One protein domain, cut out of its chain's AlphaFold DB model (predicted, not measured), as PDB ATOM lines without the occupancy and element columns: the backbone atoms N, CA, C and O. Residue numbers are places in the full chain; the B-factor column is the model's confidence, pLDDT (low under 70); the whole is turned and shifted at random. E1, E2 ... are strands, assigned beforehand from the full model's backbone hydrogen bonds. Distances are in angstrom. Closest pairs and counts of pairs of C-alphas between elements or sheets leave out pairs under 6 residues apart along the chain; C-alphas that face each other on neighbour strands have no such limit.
ATOM      1  N   GLU A  19     601.569 216.745 836.398       96.81
ATOM      2  CA  GLU A  19     602.768 216.846 835.576       96.81
ATOM      3  C   GLU A  19     602.991 215.587 834.737       96.81
ATOM      4  O   GLU A  19     603.505 215.662 833.621       96.81
ATOM      5  N   GLN A  20     602.625 214.415 835.270       97.50
ATOM      6  CA  GLN A  20     602.940 213.136 834.639       97.50
ATOM      7  C   GLN A  20     601.963 212.030 835.042       97.50
ATOM      8  O   GLN A  20     601.501 211.968 836.179       97.50
ATOM      9  N   VAL A  21     601.692 211.118 834.107       98.12
ATOM     10  CA  VAL A  21     600.988 209.856 834.359       98.12
ATOM     11  C   VAL A  21     601.897 208.716 833.933       98.12
ATOM     12  O   VAL A  21     602.362 208.686 832.793       98.12
ATOM     13  N   GLU A  22     602.128 207.770 834.831       98.06
ATOM     14  CA  GLU A  22     602.933 206.582 834.585       98.06
ATOM     15  C   GLU A  22     602.061 205.331 834.674       98.06
ATOM     16  O   GLU A  22     601.329 205.118 835.640       98.06
ATOM     17  N   VAL A  23     602.149 204.487 833.646       98.00
ATOM     18  CA  VAL A  23     601.538 203.158 833.661       98.00
ATOM     19  C   VAL A  23     602.482 202.222 834.399       98.00
ATOM     20  O   VAL A  23     603.625 202.028 833.989       98.00
ATOM     21  N   VAL A  24     601.987 201.626 835.476       97.00
ATOM     22  CA  VAL A  24     602.743 200.740 836.362       97.00
ATOM     23  C   VAL A  24     602.023 199.405 836.499       97.00
ATOM     24  O   VAL A  24     600.874 199.241 836.080       97.00
ATOM     25  N   GLN A  25     602.690 198.414 837.089       93.44
ATOM     26  CA  GLN A  25     602.064 197.115 837.312       93.44
ATOM     27  C   GLN A  25     600.807 197.273 838.184       93.44
ATOM     28  O   GLN A  25     600.866 197.788 839.303       93.44
ATOM     29  N   GLY A  26     599.666 196.837 837.643       93.44
ATOM     30  CA  GLY A  26     598.380 196.852 838.338       93.44
ATOM     31  C   GLY A  26     597.788 198.241 838.594       93.44
ATOM     32  O   GLY A  26     596.920 198.352 839.454       93.44
ATOM     33  N   GLY A  27     598.227 199.304 837.909       97.62
ATOM     34  CA  GLY A  27     597.683 200.635 838.180       97.62
ATOM     35  C   GLY A  27     598.348 201.796 837.451       97.62
ATOM     36  O   GLY A  27     599.035 201.617 836.443       97.62
ATOM     37  N   LEU A  28     598.127 202.994 837.988       98.50
ATOM     38  CA  LEU A  28     598.713 204.248 837.524       98.50
ATOM     39  C   LEU A  28     599.376 204.981 838.687       98.50
ATOM     40  O   LEU A  28     598.810 205.036 839.779       98.50
ATOM     41  N   ASP A  29     600.521 205.599 838.420       98.38
ATOM     42  CA  ASP A  29     601.101 206.614 839.295       98.38
ATOM     43  C   ASP A  29     600.899 207.989 838.643       98.38
ATOM     44  O   ASP A  29     601.282 208.222 837.494       98.38
ATOM     45  N   LEU A  30     600.223 208.887 839.359       98.38
ATOM     46  CA  LEU A  30     599.937 210.253 838.932       98.38
ATOM     47  C   LEU A  30     600.804 211.211 839.740       98.38
ATOM     48  O   LEU A  30     600.717 211.241 840.969       98.38
ATOM     49  N   TRP A  31     601.625 211.991 839.051       98.12
ATOM     50  CA  TRP A  31     602.560 212.918 839.672       98.12
ATOM     51  C   TRP A  31     602.065 214.353 839.559       98.12
ATOM     52  O   TRP A  31     601.828 214.852 838.458       98.12
ATOM     53  N   PHE A  32     601.954 215.007 840.705       97.75
ATOM     54  CA  PHE A  32     601.532 216.389 840.864       97.75
ATOM     55  C   PHE A  32     602.664 217.217 841.477       97.75
ATOM     56  O   PHE A  32     603.514 216.682 842.194       97.75
ATOM     57  N   ASN A  33     602.648 218.526 841.237       95.50
ATOM     58  CA  ASN A  33     603.551 219.461 841.916       95.50
ATOM     59  C   ASN A  33     603.269 219.551 843.432       95.50
ATOM     60  O   ASN A  33     604.203 219.650 844.220       95.50
ATOM     61  N   GLU A  34     602.004 219.439 843.849       94.75
ATOM     62  CA  GLU A  34     601.573 219.440 845.255       94.75
ATOM     63  C   GLU A  34     600.442 218.428 845.515       94.75
ATOM     64  O   GLU A  34     599.817 217.921 844.582       94.75
ATOM     65  N   GLU A  35     600.142 218.152 846.792       96.25
ATOM     66  CA  GLU A  35     599.072 217.232 847.205       96.25
ATOM     67  C   GLU A  35     597.690 217.673 846.688       96.25
ATOM     68  O   GLU A  35     597.179 218.712 847.123       96.25
ATOM     69  N   PRO A  36     597.032 216.894 845.804       94.94
ATOM     70  CA  PRO A  36     595.692 217.206 845.343       94.94
ATOM     71  C   PRO A  36     594.641 216.749 846.352       94.94
ATOM     72  O   PRO A  36     594.688 215.635 846.872       94.94
ATOM     73  N   GLN A  37     593.603 217.567 846.536       95.00
ATOM     74  CA  GLN A  37     592.354 217.044 847.085       95.00
ATOM     75  C   GLN A  37     591.751 216.072 846.073       95.00
ATOM     76  O   GLN A  37     591.686 216.380 844.878       95.00
ATOM     77  N   LEU A  38     591.296 214.918 846.548       95.06
ATOM     78  CA  LEU A  38     590.748 213.875 845.694       95.06
ATOM     79  C   LEU A  38     589.489 213.250 846.289       95.06
ATOM     80  O   LEU A  38     589.307 213.209 847.505       95.06
ATOM     81  N   HIS A  39     588.630 212.753 845.407       95.62
ATOM     82  CA  HIS A  39     587.457 211.946 845.739       95.62
ATOM     83  C   HIS A  39     587.338 210.831 844.711       95.62
ATOM     84  O   HIS A  39     587.545 211.076 843.523       95.62
ATOM     85  N   GLY A  40     587.007 209.619 845.144       93.56
ATOM     86  CA  GLY A  40     586.941 208.474 844.249       93.56
ATOM     87  C   GLY A  40     585.798 207.532 844.574       93.56
ATOM     88  O   GLY A  40     585.341 207.439 845.712       93.56
ATOM     89  N   GLU A  41     585.343 206.832 843.543       93.81
ATOM     90  CA  GLU A  41     584.219 205.910 843.585       93.81
ATOM     91  C   GLU A  41     584.530 204.662 842.754       93.81
ATOM     92  O   GLU A  41     585.193 204.716 841.714       93.81
ATOM     93  N   ASN A  42     584.020 203.526 843.224       93.06
ATOM     94  CA  ASN A  42     584.099 202.240 842.547       93.06
ATOM     95  C   ASN A  42     582.678 201.831 842.143       93.06
ATOM     96  O   ASN A  42     581.836 201.617 843.014       93.06
ATOM     97  N   VAL A  43     582.407 201.720 840.841       88.56
ATOM     98  CA  VAL A  43     581.075 201.412 840.295       88.56
ATOM     99  C   VAL A  43     581.204 200.337 839.223       88.56
ATOM    100  O   VAL A  43     581.761 200.602 838.168       88.56
ATOM    101  N   GLU A  44     580.697 199.131 839.495       80.31
ATOM    102  CA  GLU A  44     580.506 198.025 838.531       80.31
ATOM    103  C   GLU A  44     581.521 197.969 837.364       80.31
ATOM    104  O   GLU A  44     581.193 198.223 836.208       80.31
ATOM    105  N   GLY A  45     582.785 197.638 837.660       88.94
ATOM    106  CA  GLY A  45     583.826 197.505 836.625       88.94
ATOM    107  C   GLY A  45     584.471 198.827 836.186       88.94
ATOM    108  O   GLY A  45     585.312 198.837 835.283       88.94
ATOM    109  N   THR A  46     584.108 199.931 836.841       94.88
ATOM    110  CA  THR A  46     584.663 201.270 836.642       94.88
ATOM    111  C   THR A  46     585.217 201.833 837.949       94.88
ATOM    112  O   THR A  46     584.551 201.824 838.981       94.88
ATOM    113  N   VAL A  47     586.426 202.384 837.884       97.44
ATOM    114  CA  VAL A  47     587.030 203.194 838.948       97.44
ATOM    115  C   VAL A  47     587.067 204.636 838.462       97.44
ATOM    116  O   VAL A  47     587.628 204.911 837.399       97.44
ATOM    117  N   ALA A  48     586.474 205.555 839.218       97.31
ATOM    118  CA  ALA A  48     586.464 206.979 838.911       97.31
ATOM    119  C   ALA A  48     587.125 207.759 840.050       97.31
ATOM    120  O   ALA A  48     586.696 207.648 841.192       97.31
ATOM    121  N   VAL A  49     588.150 208.555 839.746       97.94
ATOM    122  CA  VAL A  49     588.832 209.410 840.727       97.94
ATOM    123  C   VAL A  49     588.898 210.827 840.181       97.94
ATOM    124  O   VAL A  49     589.375 211.050 839.069       97.94
ATOM    125  N   VAL A  50     588.403 211.787 840.953       97.69
ATOM    126  CA  VAL A  50     588.490 213.215 840.654       97.69
ATOM    127  C   VAL A  50     589.626 213.814 841.468       97.69
ATOM    128  O   VAL A  50     589.655 213.663 842.687       97.69
ATOM    129  N   PHE A  51     590.521 214.532 840.797       97.56
ATOM    130  CA  PHE A  51     591.604 215.303 841.394       97.56
ATOM    131  C   PHE A  51     591.318 216.792 841.217       97.56
ATOM    132  O   PHE A  51     591.152 217.257 840.088       97.56
ATOM    133  N   GLN A  52     591.311 217.560 842.306       96.19
ATOM    134  CA  GLN A  52     591.257 219.023 842.248       96.19
ATOM    135  C   GLN A  52     592.636 219.582 841.869       96.19
ATOM    136  O   GLN A  52     593.404 220.055 842.714       96.19
ATOM    137  N   ALA A  53     592.946 219.455 840.583       96.56
ATOM    138  CA  ALA A  53     594.162 219.906 839.931       96.56
ATOM    139  C   ALA A  53     593.866 220.212 838.455       96.56
ATOM    140  O   ALA A  53     592.887 219.716 837.891       96.56
ATOM    141  N   GLU A  54     594.738 220.998 837.839       96.25
ATOM    142  CA  GLU A  54     594.798 221.240 836.404       96.25
ATOM    143  C   GLU A  54     595.688 220.207 835.710       96.25
ATOM    144  O   GLU A  54     596.537 219.558 836.319       96.25
ATOM    145  N   GLY A  55     595.513 220.046 834.401       95.62
ATOM    146  CA  GLY A  55     596.379 219.186 833.600       95.62
ATOM    147  C   GLY A  55     595.801 218.866 832.233       95.62
ATOM    148  O   GLY A  55     594.732 219.341 831.839       95.62
ATOM    149  N   ASN A  56     596.529 218.055 831.477       94.94
ATOM    150  CA  ASN A  56     596.142 217.701 830.118       94.94
ATOM    151  C   ASN A  56     595.290 216.434 830.089       94.94
ATOM    152  O   ASN A  56     595.514 215.495 830.847       94.94
ATOM    153  N   ALA A  57     594.330 216.391 829.165       96.62
ATOM    154  CA  ALA A  57     593.610 215.157 828.889       96.62
ATOM    155  C   ALA A  57     594.578 214.107 828.324       96.62
ATOM    156  O   ALA A  57     595.415 214.407 827.473       96.62
ATOM    157  N   ALA A  58     594.437 212.868 828.782       97.88
ATOM    158  CA  ALA A  58     595.291 211.754 828.394       97.88
ATOM    159  C   ALA A  58     594.482 210.456 828.367       97.88
ATOM    160  O   ALA A  58     593.379 210.376 828.905       97.88
ATOM    161  N   ARG A  59     595.000 209.425 827.705       98.44
ATOM    162  CA  ARG A  59     594.373 208.100 827.680       98.44
ATOM    163  C   ARG A  59     595.402 207.029 827.380       98.44
ATOM    164  O   ARG A  59     596.405 207.305 826.727       98.44
ATOM    165  N   GLY A  60     595.086 205.802 827.761       97.81
ATOM    166  CA  GLY A  60     595.915 204.649 827.462       97.81
ATOM    167  C   GLY A  60     595.276 203.351 827.927       97.81
ATOM    168  O   GLY A  60     594.070 203.270 828.166       97.81
ATOM    169  N   GLN A  61     596.107 202.321 828.023       97.25
ATOM    170  CA  GLN A  61     595.730 201.016 828.546       97.25
ATOM    171  C   GLN A  61     596.813 200.535 829.508       97.25
ATOM    172  O   GLN A  61     597.981 200.896 829.363       97.25
ATOM    173  N   LEU A  62     596.410 199.731 830.485       96.69
ATOM    174  CA  LEU A  62     597.299 198.978 831.363       96.69
ATOM    175  C   LEU A  62     596.867 197.510 831.385       96.69
ATOM    176  O   LEU A  62     595.736 197.184 831.018       96.69
ATOM    177  N   MET A  63     597.756 196.632 831.843       95.19
ATOM    178  CA  MET A  63     597.455 195.213 832.033       95.19
ATOM    179  C   MET A  63     597.231 194.921 833.516       95.19
ATOM    180  O   MET A  63     598.068 195.245 834.357       95.19
ATOM    181  N   LEU A  64     596.105 194.279 833.823       95.44
ATOM    182  CA  LEU A  64     595.796 193.739 835.143       95.44
ATOM    183  C   LEU A  64     595.504 192.249 834.974       95.44
ATOM    184  O   LEU A  64     594.505 191.898 834.347       95.44
ATOM    185  N   GLN A  65     596.378 191.396 835.518       93.25
ATOM    186  CA  GLN A  65     596.288 189.934 835.383       93.25
ATOM    187  C   GLN A  65     596.121 189.493 833.914       93.25
ATOM    188  O   GLN A  65     595.142 188.844 833.554       93.25
ATOM    189  N   ASP A  66     597.033 189.946 833.046       92.75
ATOM    190  CA  ASP A  66     597.063 189.652 831.600       92.75
ATOM    191  C   ASP A  66     595.825 190.078 830.795       92.75
ATOM    192  O   ASP A  66     595.682 189.747 829.618       92.75
ATOM    193  N   LYS A  67     594.947 190.886 831.392       94.44
ATOM    194  CA  LYS A  67     593.752 191.412 830.740       94.44
ATOM    195  C   LYS A  67     593.792 192.946 830.708       94.44
ATOM    196  O   LYS A  67     594.128 193.573 831.722       94.44
ATOM    197  N   PRO A  68     593.384 193.579 829.598       95.50
ATOM    198  CA  PRO A  68     593.458 195.025 829.463       95.50
ATOM    199  C   PRO A  68     592.473 195.736 830.401       95.50
ATOM    200  O   PRO A  68     591.371 195.240 830.674       95.50
ATOM    201  N   VAL A  69     592.888 196.914 830.862       97.88
ATOM    202  CA  VAL A  69     592.061 197.934 831.515       97.88
ATOM    203  C   VAL A  69     592.313 199.246 830.779       97.88
ATOM    204  O   VAL A  69     593.455 199.701 830.667       97.88
ATOM    205  N   GLY A  70     591.254 199.842 830.237       98.06
ATOM    206  CA  GLY A  70     591.345 201.142 829.581       98.06
ATOM    207  C   GLY A  70     591.343 202.250 830.621       98.06
ATOM    208  O   GLY A  70     590.571 202.182 831.574       98.06
ATOM    209  N   TRP A  71     592.170 203.275 830.433       98.56
ATOM    210  CA  TRP A  71     592.152 204.452 831.292       98.56
ATOM    211  C   TRP A  71     592.064 205.739 830.478       98.56
ATOM    212  O   TRP A  71     592.573 205.843 829.356       98.56
ATOM    213  N   ARG A  72     591.396 206.735 831.052       98.50
ATOM    214  CA  ARG A  72     591.231 208.057 830.456       98.50
ATOM    215  C   ARG A  72     591.247 209.122 831.538       98.50
ATOM    216  O   ARG A  72     590.581 208.979 832.552       98.50
ATOM    217  N   LEU A  73     591.968 210.196 831.267       98.38
ATOM    218  CA  LEU A  73     592.017 211.411 832.053       98.38
ATOM    219  C   LEU A  73     591.347 212.543 831.267       98.38
ATOM    220  O   LEU A  73     591.663 212.761 830.094       98.38
ATOM    221  N   GLN A  74     590.414 213.252 831.893       98.25
ATOM    222  CA  GLN A  74     589.634 214.317 831.261       98.25
ATOM    223  C   GLN A  74     589.516 215.527 832.179       98.25
ATOM    224  O   GLN A  74     589.432 215.380 833.393       98.25
ATOM    225  N   LYS A  75     589.428 216.722 831.592       96.94
ATOM    226  CA  LYS A  75     589.007 217.916 832.329       96.94
ATOM    227  C   LYS A  75     587.525 217.806 832.692       96.94
ATOM    228  O   LYS A  75     586.722 217.335 831.886       96.94
ATOM    229  N   SER A  76     587.179 218.252 833.889       94.62
ATOM    230  CA  SER A  76     585.823 218.325 834.429       94.62
ATOM    231  C   SER A  76     585.657 219.628 835.214       94.62
ATOM    232  O   SER A  76     586.640 220.293 835.528       94.62
ATOM    233  N   GLU A  77     584.427 219.975 835.588       91.56
ATOM    234  CA  GLU A  77     584.161 221.164 836.413       91.56
ATOM    235  C   GLU A  77     584.838 221.111 837.795       91.56
ATOM    236  O   GLU A  77     585.074 222.148 838.405       91.56
ATOM    237  N   LYS A  78     585.162 219.910 838.295       92.19
ATOM    238  CA  LYS A  78     585.772 219.688 839.617       92.19
ATOM    239  C   LYS A  78     587.288 219.427 839.557       92.19
ATOM    240  O   LYS A  78     587.861 219.012 840.561       92.19
ATOM    241  N   GLY A  79     587.922 219.633 838.399       95.81
ATOM    242  CA  GLY A  79     589.337 219.327 838.146       95.81
ATOM    243  C   GLY A  79     589.512 218.189 837.136       95.81
ATOM    244  O   GLY A  79     588.747 218.081 836.175       95.81
ATOM    245  N   LEU A  80     590.493 217.311 837.333       97.69
ATOM    246  CA  LEU A  80     590.762 216.177 836.445       97.69
ATOM    247  C   LEU A  80     590.011 214.917 836.882       97.69
ATOM    248  O   LEU A  80     590.180 214.444 838.000       97.69
ATOM    249  N   LEU A  81     589.240 214.325 835.973       97.94
ATOM    250  CA  LEU A  81     588.596 213.027 836.150       97.94
ATOM    251  C   LEU A  81     589.440 211.927 835.501       97.94
ATOM    252  O   LEU A  81     589.596 211.901 834.279       97.94
ATOM    253  N   LEU A  82     589.927 210.996 836.315       98.56
ATOM    254  CA  LEU A  82     590.470 209.717 835.881       98.56
ATOM    255  C   LEU A  82     589.362 208.665 835.896       98.56
ATOM    256  O   LEU A  82     588.679 208.480 836.900       98.56
ATOM    257  N   THR A  83     589.208 207.943 834.794       98.25
ATOM    258  CA  THR A  83     588.315 206.790 834.685       98.25
ATOM    259  C   THR A  83     589.115 205.579 834.231       98.25
ATOM    260  O   THR A  83     589.789 205.654 833.201       98.25
ATOM    261  N   LEU A  84     589.019 204.470 834.962       98.25
ATOM    262  CA  LEU A  84     589.547 203.162 834.572       98.25
ATOM    263  C   LEU A  84     588.379 202.195 834.382       98.25
ATOM    264  O   LEU A  84     587.507 202.132 835.242       98.25
ATOM    265  N   VAL A  85     588.347 201.467 833.265       97.19
ATOM    266  CA  VAL A  85     587.209 200.615 832.882       97.19
ATOM    267  C   VAL A  85     587.687 199.243 832.422       97.19
ATOM    268  O   VAL A  85     588.618 199.132 831.614       97.19
ATOM    269  N   ALA A  86     587.000 198.200 832.886       95.81
ATOM    270  CA  ALA A  86     587.161 196.831 832.420       95.81
ATOM    271  C   ALA A  86     585.796 196.150 832.204       95.81
ATOM    272  O   ALA A  86     584.821 196.454 832.878       95.81
ATOM    273  N   ALA A  87     585.727 195.173 831.294       92.94
ATOM    274  CA  ALA A  87     584.518 194.369 831.041       92.94
ATOM    275  C   ALA A  87     584.292 193.260 832.097       92.94
ATOM    276  O   ALA A  87     583.815 192.171 831.785       92.94
ATOM    277  N   ARG A  88     584.742 193.499 833.330       93.62
ATOM    278  CA  ARG A  88     584.767 192.561 834.460       93.62
ATOM    279  C   ARG A  88     584.803 193.360 835.769       93.62
ATOM    280  O   ARG A  88     585.075 194.561 835.697       93.62
ATOM    281  N   PRO A  89     584.554 192.738 836.939       94.25
ATOM    282  CA  PRO A  89     584.724 193.414 838.218       94.25
ATOM    283  C   PRO A  89     586.083 194.108 838.295       94.25
ATOM    284  O   PRO A  89     587.106 193.548 837.905       94.25
ATOM    285  N   LEU A  90     586.054 195.359 838.732       95.75
ATOM    286  CA  LEU A  90     587.225 196.203 838.873       95.75
ATOM    287  C   LEU A  90     586.989 197.105 840.072       95.75
ATOM    288  O   LEU A  90     585.952 197.769 840.168       95.75
ATOM    289  N   ARG A  91     587.956 197.109 840.975       96.19
ATOM    290  CA  ARG A  91     588.015 197.973 842.142       96.19
ATOM    291  C   ARG A  91     589.366 198.663 842.165       96.19
ATOM    292  O   ARG A  91     590.353 198.149 841.636       96.19
ATOM    293  N   GLY A  92     589.379 199.847 842.748       95.94
ATOM    294  CA  GLY A  92     590.545 200.683 842.892       95.94
ATOM    295  C   GLY A  92     590.706 201.163 844.323       95.94
ATOM    296  O   GLY A  92     589.733 201.548 844.975       95.94
ATOM    297  N   GLU A  93     591.956 201.189 844.753       96.69
ATOM    298  CA  GLU A  93     592.419 201.854 845.962       96.69
ATOM    299  C   GLU A  93     593.407 202.948 845.564       96.69
ATOM    300  O   GLU A  93     594.109 202.836 844.552       96.69
ATOM    301  N   TRP A  94     593.460 204.020 846.347       96.94
ATOM    302  CA  TRP A  94     594.358 205.131 846.070       96.94
ATOM    303  C   TRP A  94     595.000 205.686 847.333       96.94
ATOM    304  O   TRP A  94     594.368 205.784 848.382       96.94
ATOM    305  N   ALA A  95     596.266 206.074 847.206       96.81
ATOM    306  CA  ALA A  95     597.046 206.675 848.278       96.81
ATOM    307  C   ALA A  95     597.964 207.767 847.723       96.81
ATOM    308  O   ALA A  95     598.556 207.604 846.655       96.81
ATOM    309  N   GLY A  96     598.066 208.879 848.450       96.56
ATOM    310  CA  GLY A  96     598.961 209.992 848.146       96.56
ATOM    311  C   GLY A  96     600.178 209.990 849.065       96.56
ATOM    312  O   GLY A  96     600.040 209.736 850.261       96.56
ATOM    313  N   ALA A  97     601.355 210.278 848.519       97.06
ATOM    314  CA  ALA A  97     602.565 210.499 849.299       97.06
ATOM    315  C   ALA A  97     603.508 211.477 848.591       97.06
ATOM    316  O   ALA A  97     603.567 211.524 847.360       97.06
ATOM    317  N   GLN A  98     604.291 212.220 849.371       96.50
ATOM    318  CA  GLN A  98     605.363 213.048 848.832       96.50
ATOM    319  C   GLN A  98     606.584 212.185 848.491       96.50
ATOM    320  O   GLN A  98     607.051 211.407 849.321       96.50
ATOM    321  N   GLU A  99     607.138 212.361 847.293       95.50
ATOM    322  CA  GLU A  99     608.344 211.674 846.836       95.50
ATOM    323  C   GLU A  99     609.215 212.631 846.016       95.50
ATOM    324  O   GLU A  99     608.758 213.249 845.057       95.50
ATOM    325  N   ALA A 100     610.480 212.782 846.422       89.94
ATOM    326  CA  ALA A 100     611.475 213.621 845.743       89.94
ATOM    327  C   ALA A 100     611.005 215.064 845.430       89.94
ATOM    328  O   ALA A 100     611.340 215.620 844.388       89.94
ATOM    329  N   GLY A 101     610.230 215.678 846.334       89.88
ATOM    330  CA  GLY A 101     609.736 217.052 846.172       89.88
ATOM    331  C   GLY A 101     608.500 217.194 845.279       89.88
ATOM    332  O   GLY A 101     608.028 218.307 845.096       89.88
ATOM    333  N   ARG A 102     607.956 216.083 844.775       94.44
ATOM    334  CA  ARG A 102     606.679 216.012 844.054       94.44
ATOM    335  C   ARG A 102     605.673 215.229 844.885       94.44
ATOM    336  O   ARG A 102     606.038 214.547 845.846       94.44
ATOM    337  N   TRP A 103     604.409 215.287 844.503       97.38
ATOM    338  CA  TRP A 103     603.372 214.460 845.100       97.38
ATOM    339  C   TRP A 103     602.966 213.334 844.160       97.38
ATOM    340  O   TRP A 103     602.581 213.576 843.019       97.38
ATOM    341  N   ARG A 104     603.016 212.091 844.638       98.25
ATOM    342  CA  ARG A 104     602.577 210.919 843.884       98.25
ATOM    343  C   ARG A 104     601.259 210.415 844.447       98.25
ATOM    344  O   ARG A 104     601.187 210.059 845.620       98.25
ATOM    345  N   VAL A 105     600.245 210.304 843.595       98.31
ATOM    346  CA  VAL A 105     599.043 209.520 843.890       98.31
ATOM    347  C   VAL A 105     599.113 208.198 843.145       98.31
ATOM    348  O   VAL A 105     599.159 208.166 841.918       98.31
ATOM    349  N   GLN A 106     599.104 207.106 843.896       98.38
ATOM    350  CA  GLN A 106     599.091 205.755 843.356       98.38
ATOM    351  C   GLN A 106     597.645 205.285 843.280       98.38
ATOM    352  O   GLN A 106     596.968 205.271 844.302       98.38
ATOM    353  N   VAL A 107     597.181 204.885 842.100       98.19
ATOM    354  CA  VAL A 107     595.868 204.261 841.897       98.19
ATOM    355  C   VAL A 107     596.107 202.807 841.530       98.19
ATOM    356  O   VAL A 107     596.629 202.510 840.454       98.19
ATOM    357  N   ARG A 108     595.757 201.892 842.434       97.88
ATOM    358  CA  ARG A 108     596.007 200.455 842.298       97.88
ATOM    359  C   ARG A 108     594.703 199.716 842.105       97.88
ATOM    360  O   ARG A 108     593.708 200.035 842.741       97.88
ATOM    361  N   LEU A 109     594.723 198.752 841.197       97.25
ATOM    362  CA  LEU A 109     593.549 198.023 840.759       97.25
ATOM    363  C   LEU A 109     593.590 196.580 841.233       97.25
ATOM    364  O   LEU A 109     594.639 195.934 841.240       97.25
ATOM    365  N   HIS A 110     592.412 196.055 841.526       95.31
ATOM    366  CA  HIS A 110     592.185 194.647 841.799       95.31
ATOM    367  C   HIS A 110     590.775 194.246 841.341       95.31
ATOM    368  O   HIS A 110     589.950 195.100 841.007       95.31
ATOM    369  N   GLU A 111     590.524 192.941 841.266       89.38
ATOM    370  CA  GLU A 111     589.185 192.394 840.996       89.38
ATOM    371  C   GLU A 111     588.375 192.271 842.305       89.38
ATOM    372  O   GLU A 111     588.992 192.183 843.397       89.38
TER     373      GLU A 111
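AT A GLANCE: This is residues 19 to 111 of the 111 residues of an uncharacterized protein of Diploscapter pachys (UniProt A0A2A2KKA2). Two twisted sheets lie face to face as a sandwich, E1, E2, E9 and E8 making one layer and E3, E4, E7, E6 and E5 the other, with their strands crossing at 24 degrees. The five-stranded layer is also curled, and its edge strand E5 comes close to E1, E2 and E9 of the other layer, while E8 comes close to E3 and E4. The printed part has 93 residues, with nine named strands, E1 to E9 along the chain, and no named helix: the class is all strand. Both sheets are antiparallel, in the orders E1 - E2 - E9 - E8 and E3 - E4 - E7 - E6 - E5. The whole is compact, with a radius of gyration of the C-alphas of 12.4 A and spans of 35 by 29 by 19 A.

HOW THE PARTS SIT: E1, residues 19 to 24, and E2, residues 27 to 32, form a hairpin, with N 22 and O 29 at 2.8 A. E2 is the antiparallel neighbour of E9, residues 102 to 110, with N 30 and O 105 at 2.9 A. E9 forms a hairpin with the edge strand E8, residues 91 to 99, where N 104 and O 97 are 2.8 A apart. In the other sheet, E3, residues 38 to 43, and E4, residues 46 to 51, form a hairpin, with N 41 and O 48 at 2.8 A. E5, residues 58 to 64, E6, residues 67 to 76, and E7, residues 79 to 85, form a meander, each strand the antiparallel neighbour of the one before; N 62 and O 69 are 3.0 A apart, and N 81 and O 74 are 2.8 A apart. With E4 before them they make a Greek key, in which the first strand is the antiparallel neighbour of the fourth: N 49 of E4 and O 82 of E7 are 2.9 A apart. Between the sheets, the closest C-alphas of E1 and E5, Val 23 and Leu 62, are 6.4 A apart, and those of E4 and E8, Val 47 and Gly 92, 5.8 A.

IN THESE COORDINATES: E1 begins at C-alpha 19, (602.768, 216.846, 835.576). E6, 10 residues, is the longest strand, 28.3 A from C-alpha 67 at (593.752, 191.412, 830.740) to C-alpha 76. E8 measures 25.0 A and E9 25.9 A, ending at C-alpha 110, (592.185, 194.647, 841.799).

THE WHOLE: The C-alphas farthest apart, Ala 87 and Gly 101, are 37.1 A apart. The printed part has no cut. The link E4 to E5 is short, the others are tight. Mean pLDDT of the printed part is 95.8, and no printed residue is under 70.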